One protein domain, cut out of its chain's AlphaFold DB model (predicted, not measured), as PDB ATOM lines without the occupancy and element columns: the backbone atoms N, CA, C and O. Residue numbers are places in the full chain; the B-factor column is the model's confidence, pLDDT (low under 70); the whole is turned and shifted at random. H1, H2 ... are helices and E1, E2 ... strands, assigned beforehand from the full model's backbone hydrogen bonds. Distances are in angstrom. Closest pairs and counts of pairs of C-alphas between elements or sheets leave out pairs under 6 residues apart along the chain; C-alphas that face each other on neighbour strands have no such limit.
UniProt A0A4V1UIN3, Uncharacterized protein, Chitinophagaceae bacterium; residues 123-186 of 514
ATOM      1  N   ILE A 123     113.354 162.820 132.200       78.56
ATOM      2  CA  ILE A 123     113.763 163.480 133.438       78.56
ATOM      3  C   ILE A 123     115.277 163.358 133.541       78.56
ATOM      4  O   ILE A 123     115.817 162.256 133.587       78.56
ATOM      5  N   CYS A 124     115.959 164.498 133.579       74.88
ATOM      6  CA  CYS A 124     117.397 164.569 133.794       74.88
ATOM      7  C   CYS A 124     117.658 165.207 135.157       74.88
ATOM      8  O   CYS A 124     117.379 166.393 135.358       74.88
ATOM      9  N   THR A 125     118.146 164.422 136.116       69.62
ATOM     10  CA  THR A 125     118.409 164.916 137.469       69.62
ATOM     11  C   THR A 125     119.834 165.442 137.540       69.62
ATOM     12  O   THR A 125     120.740 164.695 137.871       69.62
ATOM     13  N   LEU A 126     120.026 166.731 137.261       64.25
ATOM     14  CA  LEU A 126     121.346 167.379 137.289       64.25
ATOM     15  C   LEU A 126     121.859 167.715 138.705       64.25
ATOM     16  O   LEU A 126     122.979 168.203 138.836       64.25
ATOM     17  N   ASN A 127     121.078 167.466 139.762       60.53
ATOM     18  CA  ASN A 127     121.436 167.780 141.150       60.53
ATOM     19  C   ASN A 127     121.437 166.522 142.038       60.53
ATOM     20  O   ASN A 127     120.506 165.715 141.979       60.53
ATOM     21  N   GLU A 128     122.435 166.396 142.915       58.00
ATOM     22  CA  GLU A 128     122.563 165.318 143.905       58.00
ATOM     23  C   GLU A 128     121.565 165.508 145.059       58.00
ATOM     24  O   GLU A 128     121.863 166.021 146.140       58.00
ATOM     25  N   THR A 129     120.313 165.113 144.836       56.09
ATOM     26  CA  THR A 129     119.294 165.152 145.890       56.09
ATOM     27  C   THR A 129     119.447 163.938 146.812       56.09
ATOM     28  O   THR A 129     119.158 162.816 146.414       56.09
ATOM     29  N   LYS A 130     119.838 164.135 148.079       57.84
ATOM     30  CA  LYS A 130     119.981 163.030 149.057       57.84
ATOM     31  C   LYS A 130     118.650 162.436 149.556       57.84
ATOM     32  O   LYS A 130     118.644 161.383 150.178       57.84
ATOM     33  N   SER A 131     117.519 163.104 149.311       65.50
ATOM     34  CA  SER A 131     116.197 162.648 149.764       65.50
ATOM     35  C   SER A 131     115.535 161.718 148.741       65.50
ATOM     36  O   SER A 131     115.129 162.169 147.668       65.50
ATOM     37  N   ALA A 132     115.374 160.444 149.109       63.22
ATOM     38  CA  ALA A 132     114.661 159.436 148.317       63.22
ATOM     39  C   ALA A 132     113.196 159.832 148.042       63.22
ATOM     40  O   ALA A 132     112.739 159.764 146.905       63.22
ATOM     41  N   MET A 133     112.493 160.370 149.046       64.81
ATOM     42  CA  MET A 133     111.094 160.811 148.930       64.81
ATOM     43  C   MET A 133     110.895 161.878 147.842       64.81
ATOM     44  O   MET A 133     109.960 161.811 147.045       64.81
ATOM     45  N   LYS A 134     111.800 162.863 147.777       66.50
ATOM     46  CA  LYS A 134     111.735 163.916 146.759       66.50
ATOM     47  C   LYS A 134     112.008 163.351 145.361       66.50
ATOM     48  O   LYS A 134     111.239 163.626 144.448       66.50
ATOM     49  N   LYS A 135     113.027 162.494 145.219       69.12
ATOM     50  CA  LYS A 135     113.340 161.779 143.965       69.12
ATOM     51  C   LYS A 135     112.151 160.927 143.479       69.12
ATOM     52  O   LYS A 135     111.823 160.938 142.295       69.12
ATOM     53  N   ARG A 136     111.441 160.252 144.390       70.12
ATOM     54  CA  ARG A 136     110.239 159.456 144.086       70.12
ATOM     55  C   ARG A 136     109.091 160.312 143.554       70.12
ATOM     56  O   ARG A 136     108.462 159.952 142.562       70.12
ATOM     57  N   GLN A 137     108.840 161.465 144.170       70.44
ATOM     58  CA  GLN A 137     107.839 162.412 143.671       70.44
ATOM     59  C   GLN A 137     108.219 162.992 142.303       70.44
ATOM     60  O   GLN A 137     107.344 163.212 141.471       70.44
ATOM     61  N   GLU A 138     109.506 163.236 142.064       71.88
ATOM     62  CA  GLU A 138     110.036 163.722 140.788       71.88
ATOM     63  C   GLU A 138     109.777 162.720 139.650       71.88
ATOM     64  O   GLU A 138     109.168 163.085 138.645       71.88
ATOM     65  N   ILE A 139     110.134 161.445 139.841       75.56
ATOM     66  CA  ILE A 139     109.861 160.371 138.869       75.56
ATOM     67  C   ILE A 139     108.357 160.125 138.723       75.56
ATOM     68  O   ILE A 139     107.857 159.990 137.609       75.56
ATOM     69  N   GLY A 140     107.616 160.124 139.835       74.06
ATOM     70  CA  GLY A 140     106.167 159.913 139.850       74.06
ATOM     71  C   GLY A 140     105.391 160.899 138.974       74.06
ATOM     72  O   GLY A 140     104.348 160.545 138.427       74.06
ATOM     73  N   ARG A 141     105.915 162.115 138.769       72.19
ATOM     74  CA  ARG A 141     105.332 163.101 137.843       72.19
ATOM     75  C   ARG A 141     105.479 162.688 136.373       72.19
ATOM     76  O   ARG A 141     104.590 162.992 135.585       72.19
ATOM     77  N   GLY A 142     106.544 161.968 136.020       74.56
ATOM     78  CA  GLY A 142     106.790 161.449 134.667       74.56
ATOM     79  C   GLY A 142     106.140 160.094 134.367       74.56
ATOM     80  O   GLY A 142     106.098 159.688 133.214       74.56
ATOM     81  N   LEU A 143     105.614 159.384 135.373       78.62
ATOM     82  CA  LEU A 143     104.989 158.058 135.198       78.62
ATOM     83  C   LEU A 143     103.527 158.109 134.720       78.62
ATOM     84  O   LEU A 143     102.846 157.084 134.649       78.62
ATOM     85  N   ARG A 144     103.001 159.295 134.417       81.12
ATOM     86  CA  ARG A 144     101.621 159.453 133.952       81.12
ATOM     87  C   ARG A 144     101.503 159.094 132.477       81.12
ATOM     88  O   ARG A 144     102.382 159.404 131.686       81.12
ATOM     89  N   LEU A 145     100.362 158.515 132.101       84.06
ATOM     90  CA  LEU A 145     100.039 158.287 130.695       84.06
ATOM     91  C   LEU A 145      99.898 159.624 129.965       84.06
ATOM     92  O   LEU A 145      99.120 160.490 130.395       84.06
ATOM     93  N   CYS A 146     100.619 159.773 128.860       83.44
ATOM     94  CA  CYS A 146     100.595 160.987 128.062       83.44
ATOM     95  C   CYS A 146      99.221 161.205 127.413       83.44
ATOM     96  O   CYS A 146      98.395 160.291 127.327       83.44
ATOM     97  N   VAL A 147      98.944 162.444 127.010       80.00
ATOM     98  CA  VAL A 147      97.747 162.816 126.250       80.00
ATOM     99  C   VAL A 147      98.099 163.209 124.827       80.00
ATOM    100  O   VAL A 147      99.128 163.847 124.584       80.00
ATOM    101  N   ASP A 148      97.219 162.850 123.902       76.19
ATOM    102  CA  ASP A 148      97.285 163.284 122.512       76.19
ATOM    103  C   ASP A 148      96.768 164.725 122.321       76.19
ATOM    104  O   ASP A 148      96.442 165.439 123.273       76.19
ATOM    105  N   GLN A 149      96.707 165.180 121.065       62.91
ATOM    106  CA  GLN A 149      96.251 166.532 120.714       62.91
ATOM    107  C   GLN A 149      94.771 166.786 121.053       62.91
ATOM    108  O   GLN A 149      94.378 167.940 121.217       62.91
ATOM    109  N   SER A 150      93.962 165.732 121.179       58.72
ATOM    110  CA  SER A 150      92.568 165.788 121.636       58.72
ATOM    111  C   SER A 150      92.431 165.776 123.162       58.72
ATOM    112  O   SER A 150      91.329 165.965 123.675       58.72
ATOM    113  N   GLY A 151      93.532 165.594 123.898       69.25
ATOM    114  CA  GLY A 151      93.522 165.476 125.352       69.25
ATOM    115  C   GLY A 151      93.129 164.083 125.854       69.25
ATOM    116  O   GLY A 151      92.899 163.922 127.055       69.25
ATOM    117  N   GLU A 152      93.054 163.077 124.977       66.00
ATOM    118  CA  GLU A 152      92.802 161.691 125.372       66.00
ATOM    119  C   GLU A 152      94.104 160.997 125.781       66.00
ATOM    120  O   GLU A 152      95.170 161.253 125.224       66.00
ATOM    121  N   ARG A 153      94.028 160.108 126.779       79.12
ATOM    122  CA  ARG A 153      95.189 159.346 127.256       79.12
ATOM    123  C   ARG A 153      95.627 158.333 126.201       79.12
ATOM    124  O   ARG A 153      94.841 157.483 125.784       79.12
ATOM    125  N   VAL A 154      96.903 158.364 125.846       72.06
ATOM    126  CA  VAL A 154      97.523 157.367 124.975       72.06
ATOM    127  C   VAL A 154      97.927 156.170 125.832       72.06
ATOM    128  O   VAL A 154      98.619 156.321 126.833       72.06
ATOM    129  N   HIS A 155      97.497 154.969 125.446       71.31
ATOM    130  CA  HIS A 155      97.780 153.724 126.177       71.31
ATOM    131  C   HIS A 155      98.889 152.874 125.545       71.31
ATOM    132  O   HIS A 155      99.190 151.790 126.041       71.31
ATOM    133  N   ASP A 156      99.490 153.350 124.454       67.69
ATOM    134  CA  ASP A 156     100.590 152.655 123.794       67.69
ATOM    135  C   ASP A 156     101.829 152.643 124.702       67.69
ATOM    136  O   ASP A 156     102.360 153.697 125.071       67.69
ATOM    137  N   LYS A 157     102.283 151.444 125.077       69.31
ATOM    138  CA  LYS A 157     103.464 151.253 125.928       69.31
ATOM    139  C   LYS A 157     104.742 151.764 125.259       69.31
ATOM    140  O   LYS A 157     105.631 152.223 125.963       69.31
ATOM    141  N   LYS A 158     104.824 151.724 123.924       68.62
ATOM    142  CA  LYS A 158     105.999 152.177 123.160       68.62
ATOM    143  C   LYS A 158     106.154 153.693 123.202       68.62
ATOM    144  O   LYS A 158     107.266 154.198 123.100       68.62
ATOM    145  N   ILE A 159     105.043 154.412 123.366       75.75
ATOM    146  CA  ILE A 159     105.026 155.873 123.494       75.75
ATOM    147  C   ILE A 159     105.251 156.284 124.951       75.75
ATOM    148  O   ILE A 159     106.002 157.216 125.222       75.75
ATOM    149  N   ASN A 160     104.621 155.591 125.903       81.50
ATOM    150  CA  ASN A 160     104.698 155.905 127.332       81.50
ATOM    151  C   ASN A 160     105.980 155.365 127.989       81.50
ATOM    152  O   ASN A 160     105.922 154.619 128.967       81.50
ATOM    153  N   VAL A 161     107.139 155.748 127.453       82.94
ATOM    154  CA  VAL A 161     108.453 155.391 127.997       82.94
ATOM    155  C   VAL A 161     109.083 156.626 128.635       82.94
ATOM    156  O   VAL A 161     109.434 157.584 127.948       82.94
ATOM    157  N   LEU A 162     109.238 156.597 129.960       84.69
ATOM    158  CA  LEU A 162     109.943 157.634 130.708       84.69
ATOM    159  C   LEU A 162     111.444 157.327 130.744       84.69
ATOM    160  O   LEU A 162     111.875 156.351 131.357       84.69
ATOM    161  N   THR A 163     112.251 158.194 130.138       84.31
ATOM    162  CA  THR A 163     113.713 158.118 130.211       84.31
ATOM    163  C   THR A 163     114.219 158.911 131.412       84.31
ATOM    164  O   THR A 163     114.081 160.134 131.457       84.31
ATOM    165  N   VAL A 164     114.834 158.229 132.380       80.19
ATOM    166  CA  VAL A 164     115.442 158.865 133.558       80.19
ATOM    167  C   VAL A 164     116.962 158.858 133.417       80.19
ATOM    168  O   VAL A 164     117.563 157.799 133.254       80.19
ATOM    169  N   ILE A 165     117.577 160.040 133.497       78.50
ATOM    170  CA  ILE A 165     119.031 160.242 133.468       78.50
ATOM    171  C   ILE A 165     119.481 160.679 134.873       78.50
ATOM    172  O   ILE A 165     119.258 161.840 135.233       78.50
ATOM    173  N   PRO A 166     120.059 159.770 135.683       73.38
ATOM    174  CA  PRO A 166     120.587 160.087 137.006       73.38
ATOM    175  C   PRO A 166     122.048 160.565 136.977       73.38
ATOM    176  O   PRO A 166     122.792 160.260 136.050       73.38
ATOM    177  N   ASN A 167     122.454 161.277 138.034       68.56
ATOM    178  CA  ASN A 167     123.832 161.751 138.249       68.56
ATOM    179  C   ASN A 167     124.741 160.754 138.997       68.56
ATOM    180  O   ASN A 167     125.960 160.880 138.942       68.56
ATOM    181  N   GLU A 168     124.165 159.807 139.739       67.12
ATOM    182  CA  GLU A 168     124.897 158.775 140.493       67.12
ATOM    183  C   GLU A 168     125.067 157.505 139.634       67.12
ATOM    184  O   GLU A 168     124.478 157.410 138.554       67.12
ATOM    185  N   ASN A 169     125.831 156.505 140.106       65.75
ATOM    186  CA  ASN A 169     125.895 155.206 139.427       65.75
ATOM    187  C   ASN A 169     124.471 154.629 139.303       65.75
ATOM    188  O   ASN A 169     123.864 154.230 140.302       65.75
ATOM    189  N   TYR A 170     123.949 154.628 138.071       65.56
ATOM    190  CA  TYR A 170     122.579 154.266 137.702       65.56
ATOM    191  C   TYR A 170     122.117 152.963 138.363       65.56
ATOM    192  O   TYR A 170     120.965 152.846 138.776       65.56
ATOM    193  N   GLU A 171     123.033 152.009 138.503       67.00
ATOM    194  CA  GLU A 171     122.767 150.681 139.041       67.00
ATOM    195  C   GLU A 171     122.283 150.707 140.498       67.00
ATOM    196  O   GLU A 171     121.266 150.092 140.816       67.00
ATOM    197  N   ALA A 172     122.947 151.463 141.378       71.19
ATOM    198  CA  ALA A 172     122.572 151.534 142.792       71.19
ATOM    199  C   ALA A 172     121.202 152.202 142.978       71.19
ATOM    200  O   ALA A 172     120.384 151.759 143.783       71.19
ATOM    201  N   PHE A 173     120.941 153.243 142.187       70.06
ATOM    202  CA  PHE A 173     119.679 153.969 142.193       70.06
ATOM    203  C   PHE A 173     118.513 153.118 141.678       70.06
ATOM    204  O   PHE A 173     117.481 153.021 142.341       70.06
ATOM    205  N   ALA A 174     118.680 152.488 140.511       75.56
ATOM    206  CA  ALA A 174     117.658 151.635 139.920       75.56
ATOM    207  C   ALA A 174     117.339 150.448 140.833       75.56
ATOM    208  O   ALA A 174     116.168 150.154 141.052       75.56
ATOM    209  N   LYS A 175     118.366 149.823 141.424       78.50
ATOM    210  CA  LYS A 175     118.203 148.695 142.344       78.50
ATOM    211  C   LYS A 175     117.450 149.089 143.613       78.50
ATOM    212  O   LYS A 175     116.511 148.399 143.982       78.50
ATOM    213  N   ALA A 176     117.797 150.218 144.236       77.56
ATOM    214  CA  ALA A 176     117.092 150.705 145.424       77.56
ATOM    215  C   ALA A 176     115.604 150.986 145.146       77.56
ATOM    216  O   ALA A 176     114.749 150.577 145.926       77.56
ATOM    217  N   LEU A 177     115.294 151.635 144.016       76.44
ATOM    218  CA  LEU A 177     113.912 151.917 143.622       76.44
ATOM    219  C   LEU A 177     113.134 150.635 143.290       76.44
ATOM    220  O   LEU A 177     111.958 150.534 143.622       76.44
ATOM    221  N   GLN A 178     113.776 149.669 142.628       81.12
ATOM    222  CA  GLN A 178     113.174 148.369 142.336       81.12
ATOM    223  C   GLN A 178     112.830 147.642 143.633       81.12
ATOM    224  O   GLN A 178     111.663 147.330 143.821       81.12
ATOM    225  N   THR A 179     113.788 147.476 144.551       82.50
ATOM    226  CA  THR A 179     113.558 146.818 145.847       82.50
ATOM    227  C   THR A 179     112.450 147.502 146.652       82.50
ATOM    228  O   THR A 179     111.569 146.822 147.158       82.50
ATOM    229  N   GLU A 180     112.412 148.839 146.697       76.94
ATOM    230  CA  GLU A 180     111.328 149.573 147.372       76.94
ATOM    231  C   GLU A 180     109.947 149.256 146.763       76.94
ATOM    232  O   GLU A 180     108.975 149.052 147.488       76.94
ATOM    233  N   ILE A 181     109.845 149.176 145.431       77.50
ATOM    234  CA  ILE A 181     108.589 148.813 144.762       77.50
ATOM    235  C   ILE A 181     108.248 147.332 145.000       77.50
ATOM    236  O   ILE A 181     107.070 147.022 145.185       77.50
ATOM    237  N   GLU A 182     109.228 146.424 145.009       84.12
ATOM    238  CA  GLU A 182     109.022 145.002 145.339       84.12
ATOM    239  C   GLU A 182     108.455 144.841 146.749       84.12
ATOM    240  O   GLU A 182     107.444 144.159 146.918       84.12
ATOM    241  N   ASP A 183     109.050 145.521 147.730       81.62
ATOM    242  CA  ASP A 183     108.649 145.467 149.137       81.62
ATOM    243  C   ASP A 183     107.225 146.009 149.350       81.62
ATOM    244  O   ASP A 183     106.452 145.460 150.136       81.62
ATOM    245  N   GLU A 184     106.846 147.077 148.639       77.69
ATOM    246  CA  GLU A 184     105.520 147.696 148.769       77.69
ATOM    247  C   GLU A 184     104.417 146.962 148.001       77.69
ATOM    248  O   GLU A 184     103.271 146.908 148.451       77.69
ATOM    249  N   THR A 185     104.728 146.459 146.804       75.38
ATOM    250  CA  THR A 185     103.719 145.897 145.891       75.38
ATOM    251  C   THR A 185     103.680 144.374 145.902       75.38
ATOM    252  O   THR A 185     102.713 143.793 145.409       75.38
ATOM    253  N   GLY A 186     104.716 143.722 146.435       75.06
ATOM    254  CA  GLY A 186     104.922 142.277 146.343       75.06
ATOM    255  C   GLY A 186     105.268 141.796 144.929       75.06
ATOM    256  O   GLY A 186     105.217 140.597 144.661       75.06
TER     257      GLY A 186
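This is residues 123 to 186 of the 514 residues of an uncharacterized protein of Chitinophagaceae bacterium (UniProt A0A4V1UIN3). The model is a loose, L-shaped assembly with little packing: helix H2 makes one limb, and the other limb holds H1, the short strand E1 and a long loop, residues 143 to 162, that reaches away from H1 and folds back to E1. Residues 178 to 186, of which 178 to 185 belong to H2, stick out free of the rest, while the first printed residues, 123 to 124, pair with residues 164 to 165 of E1. The printed part has 64 residues, with two named helices and one named strand in the order H1, E1, H2; its class is mostly helix, though under half of the residues are in named elements. The whole is loose, with a radius of gyration of the C-alphas of 13.8 A and spans of 39 by 31 by 19 A.

H2, residues 170 to 185, and H1, residues 132 to 142, are near each other, with 5 pairs of C-alphas within 10 A. E1, residues 163 to 165, is apart from H2. H1 and E1 have one pair of C-alphas within 8 A, the closest, those of Ile 139 and Val 164, at 7.8 A. E1 pairs with no named strand, but its residues 164 to 165 pair with residues 123 to 124, parallel. In H2 every O i to N i+4 pair is within hydrogen-bond range; in H1, 6 of 7 are.

H2 is 22.2 A long, from C-alpha 170 at (122.579, 154.266, 137.702) to C-alpha 185 at (103.719, 145.897, 145.891). H1 is 15.9 A long and begins with C-alpha 132 at (114.661, 159.436, 148.317). E1 is 6.6 A long.

The C-alphas farthest apart, those of Ser 150 and Ala 172, are 39.4 A apart. The printed part has no cut. The link from H1 to E1 is long, with 20 residues; that from E1 to H2 is tight, with 4. The mean pLDDT of the printed part is 72.9, and 23 residues are under 70: 125 to 135, 149 to 152, 156 to 158 and 167 to 171.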